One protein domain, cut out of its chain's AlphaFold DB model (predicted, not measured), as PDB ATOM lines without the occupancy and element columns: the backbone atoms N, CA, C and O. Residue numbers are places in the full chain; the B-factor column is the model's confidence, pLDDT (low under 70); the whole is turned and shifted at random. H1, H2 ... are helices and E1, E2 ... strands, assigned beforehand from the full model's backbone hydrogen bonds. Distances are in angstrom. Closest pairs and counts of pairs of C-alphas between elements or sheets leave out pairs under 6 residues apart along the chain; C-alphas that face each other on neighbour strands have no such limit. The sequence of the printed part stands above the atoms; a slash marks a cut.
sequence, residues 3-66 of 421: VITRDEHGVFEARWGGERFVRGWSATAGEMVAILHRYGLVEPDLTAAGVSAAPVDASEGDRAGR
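What this domain is: This is residues 3 to 66 of the 421 residues of an uncharacterized protein of Mycobacterium sp. 852002-51759_SCH5129042 (UniProt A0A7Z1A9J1). A small sheet of three antiparallel strands has the helix H1 packed slantwise over one face, and a long loop from H1 swings past the E1 edge to the short helix H2, beside the start of E2 and the end of E3. The 64 printed residues hold E1, E2, E3, H1 and H2 in chain order; the sheet's order is E1, E2, E3. The class is mixed, helices and strands, with under half of the residues, 31, in named elements. The whole is compact, with a radius of gyration of the C-alphas of 10.9 A and spans of 31 by 23 by 19 A.

Where its parts are: E2, residues 11 to 16, and E3, residues 20 to 25, are each 17.3 A long. E1, residues 3 to 6, is 10.6 A long and begins at C-alpha 3 (8.473, -50.794, 27.334). H1, residues 29 to 38, is 14.6 A long. H2, residues 60 to 64, is 6.3 A long and ends at C-alpha 64 (0.827, -34.974, 19.828).

How they stand to each other: E1, E2 and E3 form a meander, each strand the antiparallel neighbour of the one before, with hairpins E1 and E2, and E2 and E3. N 5 and O 13 are 2.9 A apart, as are N 14 and O 22, both within hydrogen-bond range. H1 is on the sheet at a height of 9.7 A, over E2 and E3 and only just not over E1, on which 2 of its C-alphas fall. On the local plane it stands at 38 degrees to E2, slantwise to the strands. The closest C-alphas of E2 and H1, Phe 12 and Met 32, are 7.4 A apart. H2 only grazes the sheet; the closest C-alphas of E3 and H2, Trp 25 and Asp 62, are 5.5 A apart. H1 and H2 are apart. In H2 every O i to N i+4 pair is within hydrogen-bond range; in H1, 5 of 6.

The domain as a whole: The C-alphas farthest apart, Gly 18 and Asp 57, are 32.4 A apart. The printed part has no cut. The link from H1 to H2, 21 residues, is long; the others are tight. Mean pLDDT of the printed part is 84.2; residues 44 to 47, 49 and 59 to 61 are under 70.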
ATOM      1  N   VAL A   3       7.840 -51.576  28.407       88.12
ATOM      2  CA  VAL A   3       8.473 -50.794  27.334       88.12
ATOM      3  C   VAL A   3       8.062 -49.345  27.518       88.12
ATOM      4  O   VAL A   3       6.866 -49.079  27.618       88.12
ATOM      5  N   ILE A   4       9.035 -48.440  27.591       90.94
ATOM      6  CA  ILE A   4       8.823 -47.010  27.837       90.94
ATOM      7  C   ILE A   4       9.610 -46.225  26.799       90.94
ATOM      8  O   ILE A   4      10.777 -46.530  26.549       90.94
ATOM      9  N   THR A   5       8.972 -45.220  26.213       93.06
ATOM     10  CA  THR A   5       9.608 -44.266  25.305       93.06
ATOM     11  C   THR A   5       9.198 -42.849  25.671       93.06
ATOM     12  O   THR A   5       8.061 -42.632  26.079       93.06
ATOM     13  N   ARG A   6      10.105 -41.889  25.492       93.12
ATOM     14  CA  ARG A   6       9.846 -40.447  25.545       93.12
ATOM     15  C   ARG A   6      10.676 -39.767  24.466       93.12
ATOM     16  O   ARG A   6      11.896 -39.910  24.481       93.12
ATOM     17  N   ASP A   7      10.042 -39.050  23.552       91.56
ATOM     18  CA  ASP A   7      10.743 -38.365  22.464       91.56
ATOM     19  C   ASP A   7      11.265 -36.973  22.869       91.56
ATOM     20  O   ASP A   7      11.097 -36.509  24.001       91.56
ATOM     21  N   GLU A   8      11.942 -36.301  21.937       88.75
ATOM     22  CA  GLU A   8      12.465 -34.939  22.108       88.75
ATOM     23  C   GLU A   8      11.381 -33.854  22.189       88.75
ATOM     24  O   GLU A   8      11.674 -32.726  22.580       88.75
ATOM     25  N   HIS A   9      10.127 -34.194  21.885       89.88
ATOM     26  CA  HIS A   9       8.967 -33.319  22.037       89.88
ATOM     27  C   HIS A   9       8.223 -33.556  23.361       89.88
ATOM     28  O   HIS A   9       7.238 -32.872  23.651       89.88
ATOM     29  N   GLY A  10       8.701 -34.491  24.188       90.44
ATOM     30  CA  GLY A  10       8.144 -34.806  25.500       90.44
ATOM     31  C   GLY A  10       6.938 -35.742  25.461       90.44
ATOM     32  O   GLY A  10       6.345 -35.995  26.517       90.44
ATOM     33  N   VAL A  11       6.583 -36.270  24.284       93.12
ATOM     34  CA  VAL A  11       5.550 -37.298  24.131       93.12
ATOM     35  C   VAL A  11       6.106 -38.611  24.642       93.12
ATOM     36  O   VAL A  11       7.211 -39.012  24.276       93.12
ATOM     37  N   PHE A  12       5.342 -39.294  25.486       93.31
ATOM     38  CA  PHE A  12       5.746 -40.581  26.026       93.31
ATOM     39  C   PHE A  12       4.685 -41.653  25.835       93.31
ATOM     40  O   PHE A  12       3.484 -41.380  25.824       93.31
ATOM     41  N   GLU A  13       5.153 -42.893  25.750       93.44
ATOM     42  CA  GLU A  13       4.328 -44.090  25.776       93.44
ATOM     43  C   GLU A  13       4.912 -45.087  26.770       93.44
ATOM     44  O   GLU A  13       6.127 -45.277  26.837       93.44
ATOM     45  N   ALA A  14       4.049 -45.772  27.517       92.12
ATOM     46  CA  ALA A  14       4.449 -46.948  28.274       92.12
ATOM     47  C   ALA A  14       3.483 -48.108  28.035       92.12
ATOM     48  O   ALA A  14       2.263 -47.941  28.045       92.12
ATOM     49  N   ARG A  15       4.042 -49.304  27.828       90.69
ATOM     50  CA  ARG A  15       3.313 -50.568  27.665       90.69
ATOM     51  C   ARG A  15       3.771 -51.569  28.717       90.69
ATOM     52  O   ARG A  15       4.972 -51.772  28.894       90.69
ATOM     53  N   TRP A  16       2.832 -52.209  29.408       88.81
ATOM     54  CA  TRP A  16       3.140 -53.210  30.433       88.81
ATOM     55  C   TRP A  16       2.034 -54.253  30.577       88.81
ATOM     56  O   TRP A  16       0.906 -54.062  30.135       88.81
ATOM     57  N   GLY A  17       2.356 -55.396  31.190       80.19
ATOM     58  CA  GLY A  17       1.362 -56.439  31.466       80.19
ATOM     59  C   GLY A  17       0.651 -56.985  30.218       80.19
ATOM     60  O   GLY A  17      -0.515 -57.350  30.303       80.19
ATOM     61  N   GLY A  18       1.327 -56.988  29.063       75.75
ATOM     62  CA  GLY A  18       0.806 -57.464  27.774       75.75
ATOM     63  C   GLY A  18      -0.088 -56.446  27.073       75.75
ATOM     64  O   GLY A  18       0.199 -56.053  25.947       75.75
ATOM     65  N   GLU A  19      -1.130 -55.978  27.756       74.88
ATOM     66  CA  GLU A  19      -2.142 -55.119  27.143       74.88
ATOM     67  C   GLU A  19      -2.151 -53.694  27.695       74.88
ATOM     68  O   GLU A  19      -2.623 -52.804  26.999       74.88
ATOM     69  N   ARG A  20      -1.639 -53.396  28.891       85.88
ATOM     70  CA  ARG A  20      -1.771 -52.035  29.439       85.88
ATOM     71  C   ARG A  20      -0.923 -51.040  28.659       85.88
ATOM     72  O   ARG A  20       0.197 -51.345  28.251       85.88
ATOM     73  N   PHE A  21      -1.492 -49.861  28.446       90.44
ATOM     74  CA  PHE A  21      -0.904 -48.799  27.650       90.44
ATOM     75  C   PHE A  21      -1.287 -47.449  28.223       90.44
ATOM     76  O   PHE A  21      -2.441 -47.231  28.588       90.44
ATOM     77  N   VAL A  22      -0.324 -46.542  28.228       93.44
ATOM     78  CA  VAL A  22      -0.531 -45.136  28.520       93.44
ATOM     79  C   VAL A  22       0.261 -44.317  27.513       93.44
ATOM     80  O   VAL A  22       1.396 -44.670  27.190       93.44
ATOM     81  N   ARG A  23      -0.341 -43.231  27.035       94.38
ATOM     82  CA  ARG A  23       0.320 -42.191  26.245       94.38
ATOM     83  C   ARG A  23       0.175 -40.873  26.973       94.38
ATOM     84  O   ARG A  23      -0.795 -40.669  27.699       94.38
ATOM     85  N   GLY A  24       1.125 -39.978  26.812       94.12
ATOM     86  CA  GLY A  24       1.020 -38.678  27.438       94.12
ATOM     87  C   GLY A  24       2.056 -37.704  26.942       94.12
ATOM     88  O   GLY A  24       2.781 -37.958  25.983       94.12
ATOM     89  N   TRP A  25       2.108 -36.581  27.640       94.06
ATOM     90  CA  TRP A  25       3.102 -35.551  27.422       94.06
ATOM     91  C   TRP A  25       3.636 -35.048  28.761       94.06
ATOM     92  O   TRP A  25       2.902 -34.968  29.752       94.06
ATOM     93  N   SER A  26       4.926 -34.730  28.788       92.56
ATOM     94  CA  SER A  26       5.628 -34.188  29.952       92.56
ATOM     95  C   SER A  26       6.747 -33.254  29.508       92.56
ATOM     96  O   SER A  26       7.488 -33.579  28.574       92.56
ATOM     97  N   ALA A  27       6.934 -32.139  30.214       90.81
ATOM     98  CA  ALA A  27       8.034 -31.223  29.935       90.81
ATOM     99  C   ALA A  27       9.376 -31.854  30.323       90.81
ATOM    100  O   ALA A  27      10.384 -31.621  29.658       90.81
ATOM    101  N   THR A  28       9.393 -32.710  31.352       91.50
ATOM    102  CA  THR A  28      10.603 -33.410  31.813       91.50
ATOM    103  C   THR A  28      10.403 -34.920  31.959       91.50
ATOM    104  O   THR A  28       9.299 -35.403  32.210       91.50
ATOM    105  N   ALA A  29      11.495 -35.687  31.878       91.12
ATOM    106  CA  ALA A  29      11.461 -37.122  32.164       91.12
ATOM    107  C   ALA A  29      11.034 -37.419  33.618       91.12
ATOM    108  O   ALA A  29      10.349 -38.405  33.863       91.12
ATOM    109  N   GLY A  30      11.368 -36.543  34.574       90.94
ATOM    110  CA  GLY A  30      10.935 -36.687  35.968       90.94
ATOM    111  C   GLY A  30       9.412 -36.617  36.133       90.94
ATOM    112  O   GLY A  30       8.833 -37.419  36.862       90.94
ATOM    113  N   GLU A  31       8.742 -35.721  35.406       91.56
ATOM    114  CA  GLU A  31       7.274 -35.647  35.392       91.56
ATOM    115  C   GLU A  31       6.638 -36.896  34.773       91.56
ATOM    116  O   GLU A  31       5.667 -37.417  35.322       91.56
ATOM    117  N   MET A  32       7.202 -37.414  33.672       93.19
ATOM    118  CA  MET A  32       6.780 -38.699  33.102       93.19
ATOM    119  C   MET A  32       6.869 -39.805  34.157       93.19
ATOM    120  O   MET A  32       5.906 -40.541  34.352       93.19
ATOM    121  N   VAL A  33       7.992 -39.915  34.869       91.81
ATOM    122  CA  VAL A  33       8.176 -40.929  35.918       91.81
ATOM    123  C   VAL A  33       7.155 -40.772  37.036       91.81
ATOM    124  O   VAL A  33       6.518 -41.753  37.421       91.81
ATOM    125  N   ALA A  34       6.927 -39.545  37.505       91.00
ATOM    126  CA  ALA A  34       5.910 -39.262  38.511       91.00
ATOM    127  C   ALA A  34       4.506 -39.698  38.056       91.00
ATOM    128  O   ALA A  34       3.733 -40.221  38.860       91.00
ATOM    129  N   ILE A  35       4.179 -39.535  36.770       92.75
ATOM    130  CA  ILE A  35       2.928 -40.025  36.184       92.75
ATOM    131  C   ILE A  35       2.906 -41.557  36.115       92.75
ATOM    132  O   ILE A  35       1.932 -42.170  36.545       92.75
ATOM    133  N   LEU A  36       3.963 -42.201  35.618       92.12
ATOM    134  CA  LEU A  36       4.025 -43.661  35.483       92.12
ATOM    135  C   LEU A  36       3.938 -44.375  36.843       92.12
ATOM    136  O   LEU A  36       3.272 -45.408  36.950       92.12
ATOM    137  N   HIS A  37       4.495 -43.792  37.906       89.81
ATOM    138  CA  HIS A  37       4.316 -44.290  39.272       89.81
ATOM    139  C   HIS A  37       2.847 -44.327  39.713       89.81
ATOM    140  O   HIS A  37       2.450 -45.248  40.427       89.81
ATOM    141  N   ARG A  38       1.999 -43.405  39.236       89.00
ATOM    142  CA  ARG A  38       0.544 -43.425  39.505       89.00
ATOM    143  C   ARG A  38      -0.164 -44.614  38.844       89.00
ATOM    144  O   ARG A  38      -1.249 -45.011  39.261       89.00
ATOM    145  N   TYR A  39       0.459 -45.243  37.851       88.69
ATOM    146  CA  TYR A  39      -0.004 -46.504  37.264       88.69
ATOM    147  C   TYR A  39       0.592 -47.749  37.942       88.69
ATOM    148  O   TYR A  39       0.351 -48.871  37.486       88.69
ATOM    149  N   GLY A  40       1.348 -47.573  39.031       87.19
ATOM    150  CA  GLY A  40       1.990 -48.658  39.774       87.19
ATOM    151  C   GLY A  40       3.251 -49.206  39.107       87.19
ATOM    152  O   GLY A  40       3.676 -50.316  39.423       87.19
ATOM    153  N   LEU A  41       3.844 -48.467  38.164       86.88
ATOM    154  CA  LEU A  41       5.146 -48.819  37.603       86.88
ATOM    155  C   LEU A  41       6.234 -48.499  38.642       86.88
ATOM    156  O   LEU A  41       6.281 -47.395  39.182       86.88
ATOM    157  N   VAL A  42       7.074 -49.488  38.950       80.00
ATOM    158  CA  VAL A  42       8.277 -49.324  39.790       80.00
ATOM    159  C   VAL A  42       9.329 -48.551  38.993       80.00
ATOM    160  O   VAL A  42       9.287 -48.641  37.768       80.00
ATOM    161  N   GLU A  43      10.210 -47.806  39.684       74.19
ATOM    162  CA  GLU A  43      11.207 -46.865  39.129       74.19
ATOM    163  C   GLU A  43      11.629 -47.233  37.701       74.19
ATOM    164  O   GLU A  43      12.460 -48.124  37.504       74.19
ATOM    165  N   PRO A  44      10.988 -46.620  36.691       67.19
ATOM    166  CA  PRO A  44      11.285 -46.939  35.310       67.19
ATOM    167  C   PRO A  44      12.709 -46.491  34.995       67.19
ATOM    168  O   PRO A  44      13.124 -45.401  35.389       67.19
ATOM    169  N   ASP A  45      13.453 -47.333  34.276       67.62
ATOM    170  CA  ASP A  45      14.826 -47.021  33.896       67.62
ATOM    171  C   ASP A  45      14.851 -45.815  32.947       67.62
ATOM    172  O   ASP A  45      14.575 -45.918  31.748       67.62
ATOM    173  N   LEU A  46      15.180 -44.656  33.514       68.31
ATOM    174  CA  LEU A  46      15.342 -43.392  32.802       68.31
ATOM    175  C   LEU A  46      16.513 -43.406  31.815       68.31
ATOM    176  O   LEU A  46      16.616 -42.497  30.997       68.31
ATOM    177  N   THR A  47      17.399 -44.402  31.897       63.16
ATOM    178  CA  THR A  47      18.574 -44.534  31.028       63.16
ATOM    179  C   THR A  47      18.324 -45.412  29.803       63.16
ATOM    180  O   THR A  47      19.211 -45.565  28.960       63.16
ATOM    181  N   ALA A  48      17.110 -45.955  29.652       70.88
ATOM    182  CA  ALA A  48      16.726 -46.690  28.457       70.88
ATOM    183  C   ALA A  48      16.861 -45.799  27.208       70.88
ATOM    184  O   ALA A  48      16.374 -44.672  27.180       70.88
ATOM    185  N   ALA A  49      17.464 -46.329  26.138       64.88
ATOM    186  CA  ALA A  49      17.778 -45.575  24.915       64.88
ATOM    187  C   ALA A  49      16.567 -44.890  24.243       64.88
ATOM    188  O   ALA A  49      16.744 -43.983  23.437       64.88
ATOM    189  N   GLY A  50      15.343 -45.320  24.562       79.00
ATOM    190  CA  GLY A  50      14.103 -44.721  24.070       79.00
ATOM    191  C   GLY A  50      13.565 -43.555  24.905       79.00
ATOM    192  O   GLY A  50      12.499 -43.049  24.567       79.00
ATOM    193  N   VAL A  51      14.228 -43.153  25.996       86.62
ATOM    194  CA  VAL A  51      13.773 -42.092  26.908       86.62
ATOM    195  C   VAL A  51      14.678 -40.867  26.780       86.62
ATOM    196  O   VAL A  51      15.796 -40.835  27.284       86.62
ATOM    197  N   SER A  52      14.175 -39.821  26.127       86.62
ATOM    198  CA  SER A  52      14.843 -38.523  26.088       86.62
ATOM    199  C   SER A  52      14.803 -37.846  27.460       86.62
ATOM    200  O   SER A  52      13.732 -37.676  28.052       86.62
ATOM    201  N   ALA A  53      15.966 -37.398  27.939       86.69
ATOM    202  CA  ALA A  53      16.106 -36.603  29.159       86.69
ATOM    203  C   ALA A  53      15.946 -35.087  28.924       86.69
ATOM    204  O   ALA A  53      15.927 -34.319  29.887       86.69
ATOM    205  N   ALA A  54      15.843 -34.644  27.664       85.62
ATOM    206  CA  ALA A  54      15.787 -33.224  27.332       85.62
ATOM    207  C   ALA A  54      14.492 -32.574  27.867       85.62
ATOM    208  O   ALA A  54      13.404 -33.142  27.681       85.62
ATOM    209  N   PRO A  55      14.583 -31.407  28.536       86.50
ATOM    210  CA  PRO A  55      13.411 -30.614  28.870       86.50
ATOM    211  C   PRO A  55      12.807 -29.998  27.603       86.50
ATOM    212  O   PRO A  55      13.539 -29.640  26.679       86.50
ATOM    213  N   VAL A  56      11.481 -29.868  27.566       86.38
ATOM    214  CA  VAL A  56      10.739 -29.384  26.391       86.38
ATOM    215  C   VAL A  56       9.788 -28.261  26.791       86.38
ATOM    216  O   VAL A  56       9.078 -28.378  27.786       86.38
ATOM    217  N   ASP A  57       9.760 -27.203  25.983       74.81
ATOM    218  CA  ASP A  57       8.836 -26.074  26.086       74.81
ATOM    219  C   ASP A  57       8.012 -26.030  24.789       74.81
ATOM    220  O   ASP A  57       8.556 -25.688  23.739       74.81
ATOM    221  N   ALA A  58       6.764 -26.519  24.783       71.56
ATOM    222  CA  ALA A  58       5.984 -26.586  23.540       71.56
ATOM    223  C   ALA A  58       4.477 -26.830  23.720       71.56
ATOM    224  O   ALA A  58       4.041 -27.589  24.583       71.56
ATOM    225  N   SER A  59       3.707 -26.289  22.769       64.25
ATOM    226  CA  SER A  59       2.275 -26.534  22.548       64.25
ATOM    227  C   SER A  59       1.982 -27.653  21.526       64.25
ATOM    228  O   SER A  59       0.922 -28.280  21.583       64.25
ATOM    229  N   GLU A  60       2.903 -27.943  20.594       63.88
ATOM    230  CA  GLU A  60       2.724 -28.998  19.576       63.88
ATOM    231  C   GLU A  60       2.954 -30.409  20.135       63.88
ATOM    232  O   GLU A  60       2.130 -31.296  19.902       63.88
ATOM    233  N   GLY A  61       4.011 -30.610  20.934       67.31
ATOM    234  CA  GLY A  61       4.276 -31.890  21.609       67.31
ATOM    235  C   GLY A  61       3.147 -32.282  22.565       67.31
ATOM    236  O   GLY A  61       2.717 -33.433  22.601       67.31
ATOM    237  N   ASP A  62       2.580 -31.293  23.259       73.62
ATOM    238  CA  ASP A  62       1.399 -31.452  24.099       73.62
ATOM    239  C   ASP A  62       0.235 -32.075  23.311       73.62
ATOM    240  O   ASP A  62      -0.336 -33.099  23.707       73.62
ATOM    241  N   ARG A  63      -0.090 -31.500  22.148       74.12
ATOM    242  CA  ARG A  63      -1.153 -32.002  21.271       74.12
ATOM    243  C   ARG A  63      -0.846 -33.402  20.734       74.12
ATOM    244  O   ARG A  63      -1.745 -34.240  20.731       74.12
ATOM    245  N   ALA A  64       0.394 -33.666  20.327       74.25
ATOM    246  CA  ALA A  64       0.827 -34.974  19.828       74.25
ATOM    247  C   ALA A  64       0.791 -36.078  20.905       74.25
ATOM    248  O   ALA A  64       0.634 -37.257  20.586       74.25
ATOM    249  N   GLY A  65       0.880 -35.713  22.185       77.06
ATOM    250  CA  GLY A  65       0.738 -36.637  23.311       77.06
ATOM    251  C   GLY A  65      -0.700 -37.050  23.639       77.06
ATOM    252  O   GLY A  65      -0.897 -37.821  24.578       77.06
ATOM    253  N   ARG A  66      -1.711 -36.550  22.913       84.75
ATOM    254  CA  ARG A  66      -3.117 -36.936  23.112       84.75
ATOM    255  C   ARG A  66      -3.495 -38.171  22.306       84.75
ATOM    256  O   ARG A  66      -3.048 -38.339  21.174       84.75
TER     257      ARG A  66